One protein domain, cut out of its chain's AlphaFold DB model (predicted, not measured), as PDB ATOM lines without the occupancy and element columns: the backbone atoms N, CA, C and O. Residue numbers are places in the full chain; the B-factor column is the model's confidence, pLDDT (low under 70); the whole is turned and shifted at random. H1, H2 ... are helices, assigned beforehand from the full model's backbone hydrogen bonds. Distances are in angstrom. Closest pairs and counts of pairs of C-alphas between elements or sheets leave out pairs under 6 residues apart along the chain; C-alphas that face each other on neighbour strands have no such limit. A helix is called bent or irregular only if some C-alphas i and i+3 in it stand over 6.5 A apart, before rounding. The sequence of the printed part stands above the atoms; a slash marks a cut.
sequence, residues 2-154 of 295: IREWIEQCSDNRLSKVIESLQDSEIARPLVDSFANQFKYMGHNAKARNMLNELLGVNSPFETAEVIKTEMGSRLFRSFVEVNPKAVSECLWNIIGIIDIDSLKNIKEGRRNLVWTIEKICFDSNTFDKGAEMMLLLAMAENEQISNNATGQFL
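This is residues 2 to 154 of the 295 residues of an uncharacterized protein of Capnocytophaga sputigena (UniProt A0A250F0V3). Start at the longest helix, H3, and you look along a row of four helices, H3, H6, H9 and H10, side by side across the domain; the first three run the same way and H10 runs back against H9. H7 packs over H9 and H10 on one side of this row and H2 and H4 lie more loosely over its other end, while H11 covers H9 and H10 on the opposite side, H1 sits at the far end by H4, and H5 and H8 are short turns near the ends of H6 and H10. The printed part has 153 residues with eleven named helices, H1 to H11 in chain order, and no named strand; its class is all helix. It is compact, with a radius of gyration of the C-alphas of 14.8 A, and the C-alphas span 43 by 34 by 28 A.

Find C-alpha 25 at (8.436, 0.808, 12.394); from there H3, residues 25 to 38, runs 19.8 A to C-alpha 38 at (5.704, -17.382, 5.016). H3 is irregular: C-alphas 26 and 29 are 7.4 A apart. Look next for H6, residues 70 to 79, 14.6 A long, then H9, residues 110 to 122, 18.4 A, and H10, residues 127 to 139, 17.9 A. You also find H2, residues 11 to 22, 16.6 A, H4, residues 45 to 54, 14.2 A, and H7, residues 84 to 95, 15.6 A. The shorter helices are H1, residues 2 to 8, H5, residues 64 to 68, H8, residues 100 to 104, and H11, residues 149 to 154, which ends at C-alpha 154 at (32.004, -23.846, 17.837).

Begin with H3, which touches H6 at a shallow tilt of 10 degrees, the same way; the closest C-alphas, of Ala 35 and Ser 78, are 5.1 A apart. H6 touches H9 the same way at a shallow tilt of 16 degrees, closest at Arg 77 and Thr 116, whose C-alphas are 5.0 A apart. H9 and H10 form a helical hairpin at a shallow tilt of 32 degrees, with the C-alphas of Cys 121 and Gly 130 closest at 4.5 A. H6, H7, H9 and H10 are an up and down bundle, each running against the one before it in the chain. H7 touches H10, closest at the C-alphas of Ile 95 and Met 133, 6.4 A, at a steep tilt of 35.2 degrees, only just past shallow. H11 touches H10, opposite ways at a steep tilt of 55 degrees; the C-alphas of Ala 138 and Thr 150 are closest at 4.3 A. H8 touches residues 136 to 139 of H10, closest at the C-alphas of Leu 103 and Leu 137, 6.7 A. H5 and H6 only just touch, with 3 pairs of C-alphas within 8 A, and only at the corner, closest at Ile 67 and Ser 73, 4.7 A. Back at H3, H2 touches it only at the corner, closest at the C-alphas of Leu 21 and Ala 27, 5.4 A. Residues 11 to 15 of H2 touch H4, closest at the C-alphas of Asp 11 and Met 50, 5.8 A. H1 and H4 only just touch, with 3 pairs of C-alphas within 8 A, the closest those of Ile 6 and Ala 47, 6.6 A. In H1, H2, H4, H5, H7, H8, H10 and H11 every O i to N i+4 pair is within hydrogen-bond range; H3 has 8 of 10, H6 5 of 6 and H9 8 of 9. H3 and H9 are apart, and so are H1 and H11.

The two C-alphas farthest apart are those of Gln 8 and Gln 144, 44.3 A. The printed part has no cut, and no link is long. Mean pLDDT of the printed part is 88.3; look for values under 70 at residues 21 to 26.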
ATOM      1  N   ILE A   2      -2.447 -16.727   3.334       76.62
ATOM      2  CA  ILE A   2      -1.135 -16.401   2.711       76.62
ATOM      3  C   ILE A   2      -0.807 -17.237   1.461       76.62
ATOM      4  O   ILE A   2      -0.244 -16.702   0.513       76.62
ATOM      5  N   ARG A   3      -1.209 -18.519   1.410       74.81
ATOM      6  CA  ARG A   3      -1.022 -19.370   0.217       74.81
ATOM      7  C   ARG A   3      -1.741 -18.774  -0.991       74.81
ATOM      8  O   ARG A   3      -1.119 -18.528  -2.011       74.81
ATOM      9  N   GLU A   4      -3.026 -18.470  -0.835       79.00
ATOM     10  CA  GLU A   4      -3.849 -17.847  -1.882       79.00
ATOM     11  C   GLU A   4      -3.308 -16.475  -2.295       79.00
ATOM     12  O   GLU A   4      -3.297 -16.152  -3.481       79.00
ATOM     13  N   TRP A   5      -2.810 -15.684  -1.336       80.94
ATOM     14  CA  TRP A   5      -2.172 -14.410  -1.647       80.94
ATOM     15  C   TRP A   5      -0.905 -14.598  -2.486       80.94
ATOM     16  O   TRP A   5      -0.766 -13.913  -3.492       80.94
ATOM     17  N   ILE A   6      -0.023 -15.546  -2.140       79.69
ATOM     18  CA  ILE A   6       1.181 -15.863  -2.928       79.69
ATOM     19  C   ILE A   6       0.800 -16.311  -4.341       79.69
ATOM     20  O   ILE A   6       1.387 -15.826  -5.307       79.69
ATOM     21  N   GLU A   7      -0.219 -17.160  -4.495       80.88
ATOM     22  CA  GLU A   7      -0.697 -17.603  -5.815       80.88
ATOM     23  C   GLU A   7      -1.173 -16.440  -6.700       80.88
ATOM     24  O   GLU A   7      -1.010 -16.481  -7.919       80.88
ATOM     25  N   GLN A   8      -1.651 -15.349  -6.102       81.12
ATOM     26  CA  GLN A   8      -2.095 -14.141  -6.810       81.12
ATOM     27  C   GLN A   8      -1.060 -13.000  -6.806       81.12
ATOM     28  O   GLN A   8      -1.254 -11.982  -7.472       81.12
ATOM     29  N   CYS A   9       0.036 -13.133  -6.056       78.56
ATOM     30  CA  CYS A   9       1.075 -12.116  -5.936       78.56
ATOM     31  C   CYS A   9       2.057 -12.201  -7.114       78.56
ATOM     32  O   CYS A   9       2.413 -13.295  -7.555       78.56
ATOM     33  N   SER A  10       2.480 -11.048  -7.631       77.75
ATOM     34  CA  SER A  10       3.571 -10.933  -8.604       77.75
ATOM     35  C   SER A  10       4.876 -10.561  -7.903       77.75
ATOM     36  O   SER A  10       4.844  -9.985  -6.814       77.75
ATOM     37  N   ASP A  11       6.018 -10.815  -8.540       73.44
ATOM     38  CA  ASP A  11       7.344 -10.517  -7.970       73.44
ATOM     39  C   ASP A  11       7.505  -9.024  -7.640       73.44
ATOM     40  O   ASP A  11       7.957  -8.653  -6.557       73.44
ATOM     41  N   ASN A  12       7.016  -8.153  -8.529       76.00
ATOM     42  CA  ASN A  12       6.993  -6.702  -8.318       76.00
ATOM     43  C   ASN A  12       6.122  -6.317  -7.107       76.00
ATOM     44  O   ASN A  12       6.492  -5.464  -6.304       76.00
ATOM     45  N   ARG A  13       4.966  -6.972  -6.927       78.12
ATOM     46  CA  ARG A  13       4.104  -6.711  -5.768       78.12
ATOM     47  C   ARG A  13       4.762  -7.170  -4.468       78.12
ATOM     48  O   ARG A  13       4.659  -6.447  -3.482       78.12
ATOM     49  N   LEU A  14       5.421  -8.329  -4.457       74.25
ATOM     50  CA  LEU A  14       6.151  -8.812  -3.283       74.25
ATOM     51  C   LEU A  14       7.290  -7.854  -2.916       74.25
ATOM     52  O   LEU A  14       7.380  -7.451  -1.760       74.25
ATOM     53  N   SER A  15       8.083  -7.438  -3.904       72.06
ATOM     54  CA  SER A  15       9.197  -6.500  -3.719       72.06
ATOM     55  C   SER A  15       8.721  -5.182  -3.109       72.06
ATOM     56  O   SER A  15       9.199  -4.791  -2.052       72.06
ATOM     57  N   LYS A  16       7.669  -4.572  -3.673       76.94
ATOM     58  CA  LYS A  16       7.078  -3.335  -3.134       76.94
ATOM     59  C   LYS A  16       6.546  -3.476  -1.715       76.94
ATOM     60  O   LYS A  16       6.658  -2.545  -0.922       76.94
ATOM     61  N   VAL A  17       5.912  -4.612  -1.404       75.62
ATOM     62  CA  VAL A  17       5.410  -4.875  -0.048       75.62
ATOM     63  C   VAL A  17       6.582  -4.890   0.910       75.62
ATOM     64  O   VAL A  17       6.529  -4.225   1.931       75.62
ATOM     65  N   ILE A  18       7.647  -5.600   0.567       70.81
ATOM     66  CA  ILE A  18       8.821  -5.702   1.415       70.81
ATOM     67  C   ILE A  18       9.527  -4.353   1.580       70.81
ATOM     68  O   ILE A  18       9.841  -4.008   2.714       70.81
ATOM     69  N   GLU A  19       9.751  -3.596   0.507       73.12
ATOM     70  CA  GLU A  19      10.322  -2.241   0.583       73.12
ATOM     71  C   GLU A  19       9.497  -1.370   1.543       73.12
ATOM     72  O   GLU A  19      10.016  -0.825   2.511       73.12
ATOM     73  N   SER A  20       8.170  -1.368   1.375       72.94
ATOM     74  CA  SER A  20       7.258  -0.628   2.262       72.94
ATOM     75  C   SER A  20       7.300  -1.115   3.715       72.94
ATOM     76  O   SER A  20       7.016  -0.347   4.634       72.94
ATOM     77  N   LEU A  21       7.593  -2.401   3.933       69.25
ATOM     78  CA  LEU A  21       7.752  -2.956   5.270       69.25
ATOM     79  C   LEU A  21       9.076  -2.496   5.891       69.25
ATOM     80  O   LEU A  21       9.083  -2.242   7.084       69.25
ATOM     81  N   GLN A  22      10.165  -2.365   5.131       67.50
ATOM     82  CA  GLN A  22      11.472  -1.929   5.647       67.50
ATOM     83  C   GLN A  22      11.475  -0.462   6.111       67.50
ATOM     84  O   GLN A  22      12.139  -0.145   7.095       67.50
ATOM     85  N   ASP A  23      10.684   0.401   5.471       67.06
ATOM     86  CA  ASP A  23      10.689   1.854   5.708       67.06
ATOM     87  C   ASP A  23       9.816   2.327   6.893       67.06
ATOM     88  O   ASP A  23       9.665   3.530   7.116       67.06
ATOM     89  N   SER A  24       9.193   1.421   7.661       67.44
ATOM     90  CA  SER A  24       8.218   1.813   8.690       67.44
ATOM     91  C   SER A  24       8.229   0.928   9.935       67.44
ATOM     92  O   SER A  24       7.808  -0.227   9.900       67.44
ATOM     93  N   GLU A  25       8.567   1.499  11.097       64.44
ATOM     94  CA  GLU A  25       8.436   0.808  12.394       64.44
ATOM     95  C   GLU A  25       6.991   0.364  12.688       64.44
ATOM     96  O   GLU A  25       6.763  -0.664  13.333       64.44
ATOM     97  N   ILE A  26       5.999   1.094  12.165       69.38
ATOM     98  CA  ILE A  26       4.567   0.769  12.296       69.38
ATOM     99  C   ILE A  26       4.246  -0.554  11.581       69.38
ATOM    100  O   ILE A  26       3.297  -1.252  11.944       69.38
ATOM    101  N   ALA A  27       5.060  -0.946  10.599       70.69
ATOM    102  CA  ALA A  27       4.897  -2.177   9.844       70.69
ATOM    103  C   ALA A  27       5.454  -3.424  10.554       70.69
ATOM    104  O   ALA A  27       5.250  -4.540  10.069       70.69
ATOM    105  N   ARG A  28       6.095  -3.291  11.725       72.88
ATOM    106  CA  ARG A  28       6.676  -4.427  12.465       72.88
ATOM    107  C   ARG A  28       5.682  -5.576  12.721       72.88
ATOM    108  O   ARG A  28       6.031  -6.714  12.414       72.88
ATOM    109  N   PRO A  29       4.430  -5.352  13.173       79.62
ATOM    110  CA  PRO A  29       3.467  -6.446  13.340       79.62
ATOM    111  C   PRO A  29       3.112  -7.153  12.022       79.62
ATOM    112  O   PRO A  29       2.816  -8.350  12.016       79.62
ATOM    113  N   LEU A  30       3.151  -6.428  10.898       77.62
ATOM    114  CA  LEU A  30       2.892  -6.982   9.569       77.62
ATOM    115  C   LEU A  30       4.067  -7.837   9.089       77.62
ATOM    116  O   LEU A  30       3.826  -8.944   8.612       77.62
ATOM    117  N   VAL A  31       5.310  -7.377   9.283       77.00
ATOM    118  CA  VAL A  31       6.520  -8.186   9.036       77.00
ATOM    119  C   VAL A  31       6.463  -9.472   9.843       77.00
ATOM    120  O   VAL A  31       6.696 -10.546   9.300       77.00
ATOM    121  N   ASP A  32       6.098  -9.384  11.119       79.25
ATOM    122  CA  ASP A  32       6.058 -10.531  12.020       79.25
ATOM    123  C   ASP A  32       5.007 -11.549  11.586       79.25
ATOM    124  O   ASP A  32       5.284 -12.748  11.518       79.25
ATOM    125  N   SER A  33       3.803 -11.076  11.260       82.94
ATOM    126  CA  SER A  33       2.719 -11.926  10.768       82.94
ATOM    127  C   SER A  33       3.075 -12.570   9.428       82.94
ATOM    128  O   SER A  33       2.908 -13.782   9.265       82.94
ATOM    129  N   PHE A  34       3.630 -11.790   8.495       82.38
ATOM    130  CA  PHE A  34       4.101 -12.290   7.209       82.38
ATOM    131  C   PHE A  34       5.192 -13.346   7.403       82.38
ATOM    132  O   PHE A  34       5.024 -14.475   6.952       82.38
ATOM    133  N   ALA A  35       6.251 -13.034   8.150       81.12
ATOM    134  CA  ALA A  35       7.372 -13.928   8.419       81.12
ATOM    135  C   ALA A  35       6.931 -15.243   9.083       81.12
ATOM    136  O   ALA A  35       7.399 -16.324   8.709       81.12
ATOM    137  N   ASN A  36       6.004 -15.170  10.043       84.62
ATOM    138  CA  ASN A  36       5.486 -16.339  10.753       84.62
ATOM    139  C   ASN A  36       4.651 -17.265   9.868       84.62
ATOM    140  O   ASN A  36       4.617 -18.468  10.120       84.62
ATOM    141  N   GLN A  37       3.980 -16.726   8.853       86.75
ATOM    142  CA  GLN A  37       3.187 -17.516   7.916       86.75
ATOM    143  C   GLN A  37       4.020 -17.996   6.721       86.75
ATOM    144  O   GLN A  37       3.859 -19.128   6.263       86.75
ATOM    145  N   PHE A  38       4.921 -17.148   6.225       86.50
ATOM    146  CA  PHE A  38       5.704 -17.382   5.016       86.50
ATOM    147  C   PHE A  38       6.722 -18.510   5.194       86.50
ATOM    148  O   PHE A  38       6.907 -19.299   4.272       86.50
ATOM    149  N   LYS A  39       7.276 -18.690   6.401       88.56
ATOM    150  CA  LYS A  39       8.220 -19.778   6.717       88.56
ATOM    151  C   LYS A  39       7.702 -21.191   6.398       88.56
ATOM    152  O   LYS A  39       8.490 -22.107   6.222       88.56
ATOM    153  N   TYR A  40       6.384 -21.389   6.286       89.25
ATOM    154  CA  TYR A  40       5.769 -22.681   5.945       89.25
ATOM    155  C   TYR A  40       5.567 -22.901   4.431       89.25
ATOM    156  O   TYR A  40       4.864 -23.830   4.024       89.25
ATOM    157  N   MET A  41       6.148 -22.045   3.584       90.25
ATOM    158  CA  MET A  41       6.001 -22.092   2.123       90.25
ATOM    159  C   MET A  41       7.093 -22.891   1.407       90.25
ATOM    160  O   MET A  41       7.127 -22.882   0.181       90.25
ATOM    161  N   GLY A  42       7.946 -23.626   2.129       87.81
ATOM    162  CA  GLY A  42       9.059 -24.401   1.553       87.81
ATOM    163  C   GLY A  42       8.668 -25.427   0.474       87.81
ATOM    164  O   GLY A  42       9.482 -25.763  -0.383       87.81
ATOM    165  N   HIS A  43       7.412 -25.884   0.441       89.12
ATOM    166  CA  HIS A  43       6.892 -26.775  -0.612       89.12
ATOM    167  C   HIS A  43       6.101 -26.061  -1.716       89.12
ATOM    168  O   HIS A  43       5.625 -26.710  -2.645       89.12
ATOM    169  N   ASN A  44       5.923 -24.740  -1.638       90.31
ATOM    170  CA  ASN A  44       5.265 -23.971  -2.687       90.31
ATOM    171  C   ASN A  44       6.320 -23.506  -3.708       90.31
ATOM    172  O   ASN A  44       7.161 -22.656  -3.413       90.31
ATOM    173  N   ALA A  45       6.273 -24.070  -4.918       89.62
ATOM    174  CA  ALA A  45       7.235 -23.767  -5.979       89.62
ATOM    175  C   ALA A  45       7.226 -22.282  -6.376       89.62
ATOM    176  O   ALA A  45       8.286 -21.700  -6.594       89.62
ATOM    177  N   LYS A  46       6.045 -21.651  -6.405       87.81
ATOM    178  CA  LYS A  46       5.918 -20.227  -6.716       87.81
ATOM    179  C   LYS A  46       6.618 -19.376  -5.658       87.81
ATOM    180  O   LYS A  46       7.455 -18.562  -6.017       87.81
ATOM    181  N   ALA A  47       6.366 -19.618  -4.371       87.50
ATOM    182  CA  ALA A  47       7.020 -18.907  -3.271       87.50
ATOM    183  C   ALA A  47       8.552 -19.017  -3.337       87.50
ATOM    184  O   ALA A  47       9.254 -18.028  -3.137       87.50
ATOM    185  N   ARG A  48       9.076 -20.205  -3.660       90.75
ATOM    186  CA  ARG A  48      10.520 -20.419  -3.836       90.75
ATOM    187  C   ARG A  48      11.092 -19.652  -5.022       90.75
ATOM    188  O   ARG A  48      12.165 -19.079  -4.884       90.75
ATOM    189  N   ASN A  49      10.381 -19.625  -6.148       88.25
ATOM    190  CA  ASN A  49      10.793 -18.864  -7.327       88.25
ATOM    191  C   ASN A  49      10.768 -17.359  -7.052       88.25
ATOM    192  O   ASN A  49      11.746 -16.684  -7.341       88.25
ATOM    193  N   MET A  50       9.716 -16.861  -6.397       85.50
ATOM    194  CA  MET A  50       9.639 -15.463  -5.965       85.50
ATOM    195  C   MET A  50      10.823 -15.090  -5.061       85.50
ATOM    196  O   MET A  50      11.379 -14.009  -5.205       85.50
ATOM    197  N   LEU A  51      11.244 -15.982  -4.151       88.19
ATOM    198  CA  LEU A  51      12.444 -15.755  -3.337       88.19
ATOM    199  C   LEU A  51      13.739 -15.771  -4.147       88.19
ATOM    200  O   LEU A  51      14.629 -14.999  -3.825       88.19
ATOM    201  N   ASN A  52      13.866 -16.626  -5.164       89.31
ATOM    202  CA  ASN A  52      15.055 -16.623  -6.021       89.31
ATOM    203  C   ASN A  52      15.210 -15.280  -6.747       89.31
ATOM    204  O   ASN A  52      16.316 -14.762  -6.812       89.31
ATOM    205  N   GLU A  53      14.113 -14.708  -7.248       85.25
ATOM    206  CA  GLU A  53      14.126 -13.386  -7.887       85.25
ATOM    207  C   GLU A  53      14.417 -12.277  -6.865       85.25
ATOM    208  O   GLU A  53      15.269 -11.419  -7.081       85.25
ATOM    209  N   LEU A  54      13.755 -12.330  -5.705       84.81
ATOM    210  CA  LEU A  54      13.891 -11.331  -4.644       84.81
ATOM    211  C   LEU A  54      15.286 -11.297  -4.005       84.81
ATOM    212  O   LEU A  54      15.702 -10.253  -3.519       84.81
ATOM    213  N   LEU A  55      15.963 -12.442  -3.955       89.44
ATOM    214  CA  LEU A  55      17.302 -12.613  -3.384       89.44
ATOM    215  C   LEU A  55      18.375 -12.746  -4.473       89.44
ATOM    216  O   LEU A  55      19.526 -13.059  -4.171       89.44
ATOM    217  N   GLY A  56      17.987 -12.553  -5.734       84.00
ATOM    218  CA  GLY A  56      18.864 -12.658  -6.887       84.00
ATOM    219  C   GLY A  56      19.852 -11.499  -6.981       84.00
ATOM    220  O   GLY A  56      19.816 -10.539  -6.205       84.00
ATOM    221  N   VAL A  57      20.734 -11.594  -7.973       77.75
ATOM    222  CA  VAL A  57      21.778 -10.593  -8.214       77.75
ATOM    223  C   VAL A  57      21.152  -9.248  -8.598       77.75
ATOM    224  O   VAL A  57      20.268  -9.201  -9.454       77.75
ATOM    225  N   ASN A  58      21.642  -8.153  -8.014       74.19
ATOM    226  CA  ASN A  58      21.102  -6.790  -8.129       74.19
ATOM    227  C   ASN A  58      19.701  -6.602  -7.519       74.19
ATOM    228  O   ASN A  58      19.007  -5.635  -7.849       74.19
ATOM    229  N   SER A  59      19.265  -7.509  -6.644       78.69
ATOM    230  CA  SER A  59      18.032  -7.310  -5.885       78.69
ATOM    231  C   SER A  59      18.220  -6.264  -4.773       78.69
ATOM    232  O   SER A  59      19.337  -6.080  -4.280       78.69
ATOM    233  N   PRO A  60      17.138  -5.619  -4.291       70.12
ATOM    234  CA  PRO A  60      17.210  -4.712  -3.140       70.12
ATOM    235  C   PRO A  60      17.807  -5.363  -1.877       70.12
ATOM    236  O   PRO A  60      18.354  -4.674  -1.017       70.12
ATOM    237  N   PHE A  61      17.726  -6.696  -1.776       76.88
ATOM    238  CA  PHE A  61      18.237  -7.484  -0.656       76.88
ATOM    239  C   PHE A  61      19.733  -7.756  -0.693       76.88
ATOM    240  O   PHE A  61      20.295  -8.070   0.352       76.88
ATOM    241  N   GLU A  62      20.383  -7.614  -1.846       76.19
ATOM    242  CA  GLU A  62      21.823  -7.835  -2.002       76.19
ATOM    243  C   GLU A  62      22.638  -6.605  -1.558       76.19
ATOM    244  O   GLU A  62      23.614  -6.202  -2.185       76.19
ATOM    245  N   THR A  63      22.218  -5.958  -0.470       76.50
ATOM    246  CA  THR A  63      22.884  -4.768   0.063       76.50
ATOM    247  C   THR A  63      23.174  -4.921   1.549       76.50
ATOM    248  O   THR A  63      22.384  -5.468   2.322       76.50
ATOM    249  N   ALA A  64      24.323  -4.390   1.971       74.88
ATOM    250  CA  ALA A  64      24.731  -4.398   3.374       74.88
ATOM    251  C   ALA A  64      23.720  -3.673   4.285       74.88
ATOM    252  O   ALA A  64      23.587  -4.023   5.454       74.88
ATOM    253  N   GLU A  65      22.998  -2.680   3.760       79.88
ATOM    254  CA  GLU A  65      22.026  -1.896   4.528       79.88
ATOM    255  C   GLU A  65      20.831  -2.736   4.983       79.88
ATOM    256  O   GLU A  65      20.397  -2.619   6.128       79.88
ATOM    257  N   VAL A  66      20.360  -3.675   4.156       80.75
ATOM    258  CA  VAL A  66      19.229  -4.537   4.528       80.75
ATOM    259  C   VAL A  66      19.568  -5.408   5.736       80.75
ATOM    260  O   VAL A  66      18.773  -5.501   6.672       80.75
ATOM    261  N   ILE A  67      20.759  -6.013   5.764       83.00
ATOM    262  CA  ILE A  67      21.162  -6.898   6.866       83.00
ATOM    263  C   ILE A  67      21.533  -6.146   8.152       83.00
ATOM    264  O   ILE A  67      21.560  -6.752   9.224       83.00
ATOM    265  N   LYS A  68      21.808  -4.836   8.068       84.88
ATOM    266  CA  LYS A  68      22.119  -3.992   9.232       84.88
ATOM    267  C   LYS A  68      20.889  -3.689  10.081       84.88
ATOM    268  O   LYS A  68      21.032  -3.559  11.296       84.88
ATOM    269  N   THR A  69      19.709  -3.629   9.467       84.81
ATOM    270  CA  THR A  69      18.450  -3.322  10.160       84.81
ATOM    271  C   THR A  69      17.844  -4.551  10.840       84.81
ATOM    272  O   THR A  69      17.954  -5.687  10.363       84.81
ATOM    273  N   GLU A  70      17.124  -4.333  11.942       84.00
ATOM    274  CA  GLU A  70      16.344  -5.392  12.599       84.00
ATOM    275  C   GLU A  70      15.273  -5.973  11.658       84.00
ATOM    276  O   GLU A  70      15.062  -7.184  11.612       84.00
ATOM    277  N   MET A  71      14.613  -5.132  10.858       82.06
ATOM    278  CA  MET A  71      13.517  -5.564   9.983       82.06
ATOM    279  C   MET A  71      14.007  -6.375   8.781       82.06
ATOM    280  O   MET A  71      13.462  -7.447   8.503       82.06
ATOM    281  N   GLY A  72      15.052  -5.908   8.092       83.25
ATOM    282  CA  GLY A  72      15.625  -6.608   6.944       83.25
ATOM    283  C   GLY A  72      16.235  -7.954   7.336       83.25
ATOM    284  O   GLY A  72      15.904  -8.986   6.749       83.25
ATOM    285  N   SER A  73      17.033  -7.985   8.405       88.81
ATOM    286  CA  SER A  73      17.595  -9.235   8.939       88.81
ATOM    287  C   SER A  73      16.519 -10.218   9.432       88.81
ATOM    288  O   SER A  73      16.670 -11.435   9.297       88.81
ATOM    289  N   ARG A  74      15.385  -9.730   9.951       87.88
ATOM    290  CA  ARG A  74      14.264 -10.580  10.371       87.88
ATOM    291  C   ARG A  74      13.559 -11.275   9.208       87.88
ATOM    292  O   ARG A  74      13.083 -12.399   9.382       87.88
ATOM    293  N   LEU A  75      13.504 -10.655   8.032       88.62
ATOM    294  CA  LEU A  75      12.956 -11.295   6.832       88.62
ATOM    295  C   LEU A  75      13.801 -12.503   6.415       88.62
ATOM    296  O   LEU A  75      13.246 -13.573   6.161       88.62
ATOM    297  N   PHE A  76      15.130 -12.384   6.472       92.25
ATOM    298  CA  PHE A  76      16.045 -13.495   6.191       92.25
ATOM    299  C   PHE A  76      15.800 -14.721   7.082       92.25
ATOM    300  O   PHE A  76      15.843 -15.849   6.587       92.25
ATOM    301  N   ARG A  77      15.417 -14.527   8.352       91.50
ATOM    302  CA  ARG A  77      15.027 -15.640   9.240       91.50
ATOM    303  C   ARG A  77      13.807 -16.412   8.760       91.50
ATOM    304  O   ARG A  77      13.692 -17.595   9.053       91.50
ATOM    305  N   SER A  78      12.872 -15.748   8.088       90.69
ATOM    306  CA  SER A  78      11.717 -16.419   7.490       90.69
ATOM    307  C   SER A  78      12.092 -17.059   6.158       90.69
ATOM    308  O   SER A  78      11.705 -18.189   5.882       90.69
ATOM    309  N   PHE A  79      12.884 -16.360   5.342       93.44
ATOM    310  CA  PHE A  79      13.259 -16.821   4.009       93.44
ATOM    311  C   PHE A  79      14.117 -18.081   4.045       93.44
ATOM    312  O   PHE A  79      13.924 -18.963   3.210       93.44
ATOM    313  N   VAL A  80      15.014 -18.207   5.030       95.56
ATOM    314  CA  VAL A  80      15.876 -19.391   5.152       95.56
ATOM    315  C   VAL A  80      15.064 -20.657   5.428       95.56
ATOM    316  O   VAL A  80      15.455 -21.730   5.001       95.56
ATOM    317  N   GLU A  81      13.895 -20.541   6.061       94.31
ATOM    318  CA  GLU A  81      12.979 -21.665   6.318       94.31
ATOM    319  C   GLU A  81      12.260 -22.136   5.035       94.31
ATOM    320  O   GLU A  81      11.679 -23.218   5.004       94.31
ATOM    321  N   VAL A  82      12.272 -21.319   3.973       93.38
ATOM    322  CA  VAL A  82      11.595 -21.588   2.692       93.38
ATOM    323  C   VAL A  82      12.586 -21.996   1.606       93.38
ATOM    324  O   VAL A  82      12.308 -22.905   0.823       93.38
ATOM    325  N   ASN A  83      13.722 -21.303   1.524       93.81
ATOM    326  CA  ASN A  83      14.757 -21.552   0.527       93.81
ATOM    327  C   ASN A  83      16.157 -21.254   1.107       93.81
ATOM    328  O   ASN A  83      16.729 -20.197   0.823       93.81
ATOM    329  N   PRO A  84      16.726 -22.185   1.906       94.69
ATOM    330  CA  PRO A  84      18.038 -22.007   2.527       94.69
ATOM    331  C   PRO A  84      19.146 -21.704   1.515       94.69
ATOM    332  O   PRO A  84      20.030 -20.896   1.787       94.69
ATOM    333  N   LYS A  85      19.078 -22.314   0.323       95.12
ATOM    334  CA  LYS A  85      20.081 -22.145  -0.733       95.12
ATOM    335  C   LYS A  85      20.127 -20.713  -1.271       95.12
ATOM    336  O   LYS A  85      21.201 -20.121  -1.282       95.12
ATOM    337  N   ALA A  86      18.983 -20.155  -1.671       94.94
ATOM    338  CA  ALA A  86      18.926 -18.785  -2.191       94.94
ATOM    339  C   ALA A  86      19.348 -17.759  -1.128       94.94
ATOM    340  O   ALA A  86      20.096 -16.828  -1.414       94.94
ATOM    341  N   VAL A  87      18.934 -17.970   0.125       96.12
ATOM    342  CA  VAL A  87      19.355 -17.121   1.248       96.12
ATOM    343  C   VAL A  87      20.857 -17.224   1.501       96.12
ATOM    344  O   VAL A  87      21.506 -16.203   1.709       96.12
ATOM    345  N   SER A  88      21.420 -18.431   1.454       97.38
ATOM    346  CA  SER A  88      22.860 -18.656   1.593       97.38
ATOM    347  C   SER A  88      23.661 -17.958   0.497       97.38
ATOM    348  O   SER A  88      24.688 -17.357   0.790       97.38
ATOM    349  N   GLU A  89      23.188 -17.998  -0.748       95.94
ATOM    350  CA  GLU A  89      23.810 -17.301  -1.876       95.94
ATOM    351  C   GLU A  89      23.764 -15.778  -1.707       95.94
ATOM    352  O   GLU A  89      24.810 -15.136  -1.771       95.94
ATOM    353  N   CYS A  90      22.593 -15.219  -1.403       95.25
ATOM    354  CA  CYS A  90      22.425 -13.781  -1.202       95.25
ATOM    355  C   CYS A  90      23.257 -13.258  -0.021       95.25
ATOM    356  O   CYS A  90      24.022 -12.308  -0.173       95.25
ATOM    357  N   LEU A  91      23.182 -13.909   1.147       96.25
ATOM    358  CA  LEU A  91      23.968 -13.494   2.311       96.25
ATOM    359  C   LEU A  91      25.469 -13.652   2.079       96.25
ATOM    360  O   LEU A  91      26.230 -12.817   2.562       96.25
ATOM    361  N   TRP A  92      25.906 -14.669   1.332       96.88
ATOM    362  CA  TRP A  92      27.319 -14.838   1.003       96.88
ATOM    363  C   TRP A  92      27.851 -13.691   0.142       96.88
ATOM    364  O   TRP A  92      28.933 -13.178   0.422       96.88
ATOM    365  N   ASN A  93      27.075 -13.235  -0.843       94.12
ATOM    366  CA  ASN A  93      27.455 -12.104  -1.693       94.12
ATOM    367  C   ASN A  93      27.569 -10.780  -0.919       94.12
ATOM    368  O   ASN A  93      28.198  -9.848  -1.404       94.12
ATOM    369  N   ILE A  94      26.994 -10.706   0.285       93.12
ATOM    370  CA  ILE A  94      27.087  -9.549   1.177       93.12
ATOM    371  C   ILE A  94      28.200  -9.770   2.214       93.12
ATOM    372  O   ILE A  94      29.183  -9.039   2.251       93.12
ATOM    373  N   ILE A  95      28.079 -10.797   3.058       95.75
ATOM    374  CA  ILE A  95      28.982 -11.054   4.191       95.75
ATOM    375  C   ILE A  95      30.388 -11.435   3.719       95.75
ATOM    376  O   ILE A  95      31.361 -11.047   4.356       95.75
ATOM    377  N   GLY A  96      30.508 -12.165   2.608       94.62
ATOM    378  CA  GLY A  96      31.791 -12.641   2.089       94.62
ATOM    379  C   GLY A  96      32.692 -11.547   1.506       94.62
ATOM    380  O   GLY A  96      33.866 -11.813   1.262       94.62
ATOM    381  N   ILE A  97      32.166 -10.335   1.281       93.12
ATOM    382  CA  ILE A  97      32.920  -9.205   0.708       93.12
ATOM    383  C   ILE A  97      33.056  -8.006   1.655       93.12
ATOM    384  O   ILE A  97      33.883  -7.131   1.407       93.12
ATOM    385  N   ILE A  98      32.245  -7.935   2.716       92.75
ATOM    386  CA  ILE A  98      32.325  -6.867   3.718       92.75
ATOM    387  C   ILE A  98      33.528  -7.123   4.635       92.75
ATOM    388  O   ILE A  98      33.792  -8.254   5.038       92.75
ATOM    389  N   ASP A  99      34.251  -6.062   4.992       95.19
ATOM    390  CA  ASP A  99      35.382  -6.145   5.912       95.19
ATOM    391  C   ASP A  99      34.949  -6.437   7.366       95.19
ATOM    392  O   ASP A  99      33.814  -6.186   7.780       95.19
ATOM    393  N   ILE A 100      35.877  -6.957   8.171       96.81
ATOM    394  CA  ILE A 100      35.603  -7.388   9.551       96.81
ATOM    395  C   ILE A 100      35.099  -6.236  10.439       96.81
ATOM    396  O   ILE A 100      34.202  -6.460  11.257       96.81
ATOM    397  N   ASP A 101      35.607  -5.010  10.281       96.31
ATOM    398  CA  ASP A 101      35.175  -3.863  11.093       96.31
ATOM    399  C   ASP A 101      33.741  -3.447  10.743       96.31
ATOM    400  O   ASP A 101      32.916  -3.189  11.627       96.31
ATOM    401  N   SER A 102      33.396  -3.461   9.458       94.94
ATOM    402  CA  SER A 102      32.027  -3.252   8.991       94.94
ATOM    403  C   SER A 102      31.073  -4.348   9.480       94.94
ATOM    404  O   SER A 102      29.983  -4.026   9.960       94.94
ATOM    405  N   LEU A 103      31.476  -5.628   9.453       96.31
ATOM    406  CA  LEU A 103      30.690  -6.731  10.031       96.31
ATOM    407  C   LEU A 103      30.483  -6.556  11.543       96.31
ATOM    408  O   LEU A 103      29.399  -6.826  12.069       96.31
ATOM    409  N   LYS A 104      31.501  -6.057  12.249       96.56
ATOM    410  CA  LYS A 104      31.449  -5.787  13.692       96.56
ATOM    411  C   LYS A 104      30.491  -4.645  14.034       96.56
ATOM    412  O   LYS A 104      29.939  -4.614  15.134       96.56
ATOM    413  N   ASN A 105      30.244  -3.731  13.098       95.38
ATOM    414  CA  ASN A 105      29.301  -2.626  13.264       95.38
ATOM    415  C   ASN A 105      27.834  -3.009  13.007       95.38
ATOM    416  O   ASN A 105      26.944  -2.210  13.307       95.38
ATOM    417  N   ILE A 106      27.547  -4.226  12.531       93.44
ATOM    418  CA  ILE A 106      26.177  -4.743  12.448       93.44
ATOM    419  C   ILE A 106      25.684  -5.037  13.869       93.44
ATOM    420  O   ILE A 106      26.041  -6.062  14.447       93.44
ATOM    421  N   LYS A 107      24.887  -4.130  14.446       91.69
ATOM    422  CA  LYS A 107      24.365  -4.255  15.819       91.69
ATOM    423  C   LYS A 107      22.915  -4.717  15.853       91.69
ATOM    424  O   LYS A 107      22.629  -5.740  16.461       91.69
ATOM    425  N   GLU A 108      22.018  -3.995  15.184       87.88
ATOM    426  CA  GLU A 108      20.577  -4.258  15.264       87.88
ATOM    427  C   GLU A 108      20.221  -5.617  14.650       87.88
ATOM    428  O   GLU A 108      19.682  -6.474  15.339       87.88
ATOM    429  N   GLY A 109      20.622  -5.878  13.401       87.94
ATOM    430  CA  GLY A 109      20.310  -7.143  12.726       87.94
ATOM    431  C   GLY A 109      21.156  -8.359  13.126       87.94
ATOM    432  O   GLY A 109      20.904  -9.473  12.658       87.94
ATOM    433  N   ARG A 110      22.160  -8.186  13.997       95.12
ATOM    434  CA  ARG A 110      23.190  -9.197  14.304       95.12
ATOM    435  C   ARG A 110      22.603 -10.542  14.705       95.12
ATOM    436  O   ARG A 110      22.946 -11.583  14.147       95.12
ATOM    437  N   ARG A 111      21.690 -10.513  15.671       94.44
ATOM    438  CA  ARG A 111      21.097 -11.711  16.256       94.44
ATOM    439  C   ARG A 111      20.267 -12.483  15.234       94.44
ATOM    440  O   ARG A 111      20.323 -13.713  15.189       94.44
ATOM    441  N   ASN A 112      19.545 -11.768  14.375       94.69
ATOM    442  CA  ASN A 112      18.783 -12.385  13.300       94.69
ATOM    443  C   ASN A 112      19.697 -13.030  12.251       94.69
ATOM    444  O   ASN A 112      19.369 -14.115  11.767       94.69
ATOM    445  N   LEU A 113      20.854 -12.428  11.948       96.62
ATOM    446  CA  LEU A 113      21.856 -13.031  11.065       96.62
ATOM    447  C   LEU A 113      22.447 -14.306  11.657       96.62
ATOM    448  O   LEU A 113      22.456 -15.321  10.969       96.62
ATOM    449  N   VAL A 114      22.853 -14.293  12.931       97.62
ATOM    450  CA  VAL A 114      23.373 -15.494  13.608       97.62
ATOM    451  C   VAL A 114      22.353 -16.632  13.534       97.62
ATOM    452  O   VAL A 114      22.699 -17.719  13.086       97.62
ATOM    453  N   TRP A 115      21.082 -16.385  13.867       96.75
ATOM    454  CA  TRP A 115      20.029 -17.408  13.774       96.75
ATOM    455  C   TRP A 115      19.733 -17.874  12.347       96.75
ATOM    456  O   TRP A 115      19.387 -19.034  12.131       96.75
ATOM    457  N   THR A 116      19.838 -16.977  11.368       97.56
ATOM    458  CA  THR A 116      19.657 -17.337   9.958       97.56
ATOM    459  C   THR A 116      20.796 -18.243   9.501       97.56
ATOM    460  O   THR A 116      20.549 -19.314   8.953       97.56
ATOM    461  N   ILE A 117      22.042 -17.851   9.772       98.50
ATOM    462  CA  ILE A 117      23.235 -18.597   9.371       98.50
ATOM    463  C   ILE A 117      23.322 -19.924  10.123       98.50
ATOM    464  O   ILE A 117      23.718 -20.915   9.529       98.50
ATOM    465  N   GLU A 118      22.861 -20.003  11.371       97.56
ATOM    466  CA  GLU A 118      22.752 -21.267  12.109       97.56
ATOM    467  C   GLU A 118      21.918 -22.314  11.343       97.56
ATOM    468  O   GLU A 118      22.320 -23.471  11.241       97.56
ATOM    469  N   LYS A 119      20.804 -21.905  10.716       97.88
ATOM    470  CA  LYS A 119      19.986 -22.787   9.860       97.88
ATOM    471  C   LYS A 119      20.695 -23.167   8.560       97.88
ATOM    472  O   LYS A 119      20.569 -24.306   8.119       97.88
ATOM    473  N   ILE A 120      21.462 -22.244   7.974       98.56
ATOM    474  CA  ILE A 120      22.292 -22.492   6.781       98.56
ATOM    475  C   ILE A 120      23.403 -23.500   7.094       98.56
ATOM    476  O   ILE A 120      23.643 -24.414   6.310       98.56
ATOM    477  N   CYS A 121      24.067 -23.361   8.241       98.56
ATOM    478  CA  CYS A 121      25.041 -24.329   8.736       98.56
ATOM    479  C   CYS A 121      24.403 -25.701   8.967       98.56
ATOM    480  O   CYS A 121      25.087 -26.721   8.867       98.56
ATOM    481  N   PHE A 122      23.111 -25.749   9.307       98.38
ATOM    482  CA  PHE A 122      22.473 -27.012   9.639       98.38
ATOM    483  C   PHE A 122      22.299 -27.934   8.425       98.38
ATOM    484  O   PHE A 122      22.512 -29.142   8.542       98.38
ATOM    485  N   ASP A 123      21.955 -27.368   7.265       96.94
ATOM    486  CA  ASP A 123      21.800 -28.096   6.003       96.94
ATOM    487  C   ASP A 123      23.161 -28.348   5.331       96.94
ATOM    488  O   ASP A 123      23.883 -27.422   4.956       96.94
ATOM    489  N   SER A 124      23.495 -29.624   5.120       97.31
ATOM    490  CA  SER A 124      24.732 -30.056   4.459       97.31
ATOM    491  C   SER A 124      24.911 -29.479   3.049       97.31
ATOM    492  O   SER A 124      26.043 -29.322   2.600       97.31
ATOM    493  N   ASN A 125      23.826 -29.129   2.347       97.00
ATOM    494  CA  ASN A 125      23.899 -28.516   1.014       97.00
ATOM    495  C   ASN A 125      24.399 -27.066   1.044       97.00
ATOM    496  O   ASN A 125      24.831 -26.539   0.017       97.00
ATOM    497  N   THR A 126      24.313 -26.409   2.199       98.38
ATOM    498  CA  THR A 126      24.691 -25.006   2.388       98.38
ATOM    499  C   THR A 126      25.763 -24.811   3.459       98.38
ATOM    500  O   THR A 126      26.159 -23.674   3.724       98.38
ATOM    501  N   PHE A 127      26.270 -25.906   4.033       98.75
ATOM    502  CA  PHE A 127      27.212 -25.907   5.147       98.75
ATOM    503  C   PHE A 127      28.450 -25.049   4.893       98.75
ATOM    504  O   PHE A 127      28.753 -24.209   5.728       98.75
ATOM    505  N   ASP A 128      29.135 -25.205   3.756       98.62
ATOM    506  CA  ASP A 128      30.413 -24.514   3.520       98.62
ATOM    507  C   ASP A 128      30.264 -22.987   3.582       98.62
ATOM    508  O   ASP A 128      31.009 -22.311   4.290       98.62
ATOM    509  N   LYS A 129      29.241 -22.444   2.907       98.50
ATOM    510  CA  LYS A 129      28.920 -21.010   2.967       98.50
ATOM    511  C   LYS A 129      28.444 -20.603   4.358       98.50
ATOM    512  O   LYS A 129      28.833 -19.550   4.848       98.50
ATOM    513  N   GLY A 130      27.602 -21.419   4.995       98.69
ATOM    514  CA  GLY A 130      27.110 -21.154   6.348       98.69
ATOM    515  C   GLY A 130      28.244 -21.051   7.367       98.69
ATOM    516  O   GLY A 130      28.347 -20.056   8.081       98.69
ATOM    517  N   ALA A 131      29.122 -22.051   7.399       98.81
ATOM    518  CA  ALA A 131      30.251 -22.130   8.312       98.81
ATOM    519  C   ALA A 131      31.258 -20.999   8.065       98.81
ATOM    520  O   ALA A 131      31.742 -20.408   9.028       98.81
ATOM    521  N   GLU A 132      31.518 -20.642   6.803       98.75
ATOM    522  CA  GLU A 132      32.359 -19.495   6.442       98.75
ATOM    523  C   GLU A 132      31.745 -18.168   6.919       98.75
ATOM    524  O   GLU A 132      32.417 -17.381   7.582       98.75
ATOM    525  N   MET A 133      30.452 -17.927   6.672       98.69
ATOM    526  CA  MET A 133      29.771 -16.720   7.163       98.69
ATOM    527  C   MET A 133      29.744 -16.655   8.694       98.69
ATOM    528  O   MET A 133      29.965 -15.590   9.270       98.69
ATOM    529  N   MET A 134      29.497 -17.782   9.369       98.81
ATOM    530  CA  MET A 134      29.514 -17.846  10.831       98.81
ATOM    531  C   MET A 134      30.918 -17.564  11.382       98.81
ATOM    532  O   MET A 134      31.050 -16.850  12.375       98.81
ATOM    533  N   LEU A 135      31.965 -18.066  10.718       98.81
ATOM    534  CA  LEU A 135      33.360 -17.781  11.054       98.81
ATOM    535  C   LEU A 135      33.686 -16.290  10.900       98.81
ATOM    536  O   LEU A 135      34.250 -15.702  11.820       98.81
ATOM    537  N   LEU A 136      33.276 -15.655   9.799       98.56
ATOM    538  CA  LEU A 136      33.466 -14.213   9.588       98.56
ATOM    539  C   LEU A 136      32.747 -13.378  10.659       98.56
ATOM    540  O   LEU A 136      33.327 -12.441  11.210       98.56
ATOM    541  N   LEU A 137      31.515 -13.746  11.031       98.44
ATOM    542  CA  LEU A 137      30.818 -13.088  12.140       98.44
ATOM    543  C   LEU A 137      31.507 -13.331  13.490       98.44
ATOM    544  O   LEU A 137      31.547 -12.416  14.312       98.44
ATOM    545  N   ALA A 138      32.068 -14.519  13.728       98.44
ATOM    546  CA  ALA A 138      32.837 -14.821  14.934       98.44
ATOM    547  C   ALA A 138      34.145 -14.011  15.012       98.44
ATOM    548  O   ALA A 138      34.512 -13.540  16.086       98.44
ATOM    549  N   MET A 139      34.827 -13.782  13.884       98.25
ATOM    550  CA  MET A 139      35.968 -12.856  13.812       98.25
ATOM    551  C   MET A 139      35.537 -11.419  14.136       98.25
ATOM    552  O   MET A 139      36.246 -10.686  14.823       98.25
ATOM    553  N   ALA A 140      34.336 -11.043  13.702       97.81
ATOM    554  CA  ALA A 140      33.702  -9.762  13.970       97.81
ATOM    555  C   ALA A 140      32.809  -9.774  15.231       97.81
ATOM    556  O   ALA A 140      31.753  -9.133  15.231       97.81
ATOM    557  N   GLU A 141      33.155 -10.538  16.278       97.62
ATOM    558  CA  GLU A 141      32.289 -10.704  17.456       97.62
ATOM    559  C   GLU A 141      31.961  -9.372  18.150       97.62
ATOM    560  O   GLU A 141      32.844  -8.556  18.435       97.62
ATOM    561  N   ASN A 142      30.676  -9.154  18.436       96.31
ATOM    562  CA  ASN A 142      30.171  -7.938  19.071       96.31
ATOM    563  C   ASN A 142      29.070  -8.191  20.123       96.31
ATOM    564  O   ASN A 142      28.587  -7.232  20.726       96.31
ATOM    565  N   GLU A 143      28.715  -9.451  20.404       95.50
ATOM    566  CA  GLU A 143      27.709  -9.822  21.404       95.50
ATOM    567  C   GLU A 143      28.333 -10.498  22.638       95.50
ATOM    568  O   GLU A 143      29.163 -11.402  22.535       95.50
ATOM    569  N   GLN A 144      27.873 -10.105  23.831       94.00
ATOM    570  CA  GLN A 144      28.341 -10.617  25.131       94.00
ATOM    571  C   GLN A 144      27.411 -11.709  25.694       94.00
ATOM    572  O   GLN A 144      27.004 -11.662  26.853       94.00
ATOM    573  N   ILE A 145      27.029 -12.676  24.857       92.88
ATOM    574  CA  ILE A 145      26.179 -13.820  25.229       92.88
ATOM    575  C   ILE A 145      26.740 -15.121  24.657       92.88
ATOM    576  O   ILE A 145      27.426 -15.116  23.643       92.88
ATOM    577  N   SER A 146      26.464 -16.249  25.315       86.94
ATOM    578  CA  SER A 146      27.113 -17.533  25.003       86.94
ATOM    579  C   SER A 146      26.775 -18.091  23.620       86.94
ATOM    580  O   SER A 146      27.604 -18.757  23.012       86.94
ATOM    581  N   ASN A 147      25.574 -17.819  23.116       92.00
ATOM    582  CA  ASN A 147      25.112 -18.217  21.787       92.00
ATOM    583  C   ASN A 147      25.338 -17.107  20.745       92.00
ATOM    584  O   ASN A 147      24.509 -16.911  19.857       92.00
ATOM    585  N   ASN A 148      26.406 -16.322  20.888       97.38
ATOM    586  CA  ASN A 148      26.884 -15.400  19.857       97.38
ATOM    587  C   ASN A 148      27.478 -16.150  18.648       97.38
ATOM    588  O   ASN A 148      27.471 -17.384  18.612       97.38
ATOM    589  N   ALA A 149      27.968 -15.418  17.645       98.25
ATOM    590  CA  ALA A 149      28.502 -16.015  16.421       98.25
ATOM    591  C   ALA A 149      29.679 -16.956  16.712       98.25
ATOM    592  O   ALA A 149      29.746 -18.057  16.169       98.25
ATOM    593  N   THR A 150      30.557 -16.568  17.641       98.56
ATOM    594  CA  THR A 150      31.652 -17.433  18.099       98.56
ATOM    595  C   THR A 150      31.117 -18.727  18.700       98.56
ATOM    596  O   THR A 150      31.521 -19.809  18.287       98.56
ATOM    597  N   GLY A 151      30.178 -18.640  19.643       98.00
ATOM    598  CA  GLY A 151      29.557 -19.809  20.258       98.00
ATOM    599  C   GLY A 151      28.915 -20.734  19.225       98.00
ATOM    600  O   GLY A 151      29.171 -21.936  19.251       98.00
ATOM    601  N   GLN A 152      28.156 -20.173  18.278       98.19
ATOM    602  CA  GLN A 152      27.482 -20.943  17.231       98.19
ATOM    603  C   GLN A 152      28.436 -21.536  16.192       98.19
ATOM    604  O   GLN A 152      28.174 -22.619  15.679       98.19
ATOM    605  N   PHE A 153      29.573 -20.902  15.913       98.75
ATOM    606  CA  PHE A 153      30.618 -21.526  15.103       98.75
ATOM    607  C   PHE A 153      31.165 -22.789  15.786       98.75
ATOM    608  O   PHE A 153      31.303 -23.840  15.163       98.75
ATOM    609  N   LEU A 154      31.431 -22.722  17.094       98.50
ATOM    610  CA  LEU A 154      32.004 -23.846  17.837       98.50
ATOM    611  C   LEU A 154      31.042 -25.037  17.965       98.50
ATOM    612  O   LEU A 154      31.500 -26.180  18.028       98.50
TER     613      LEU A 154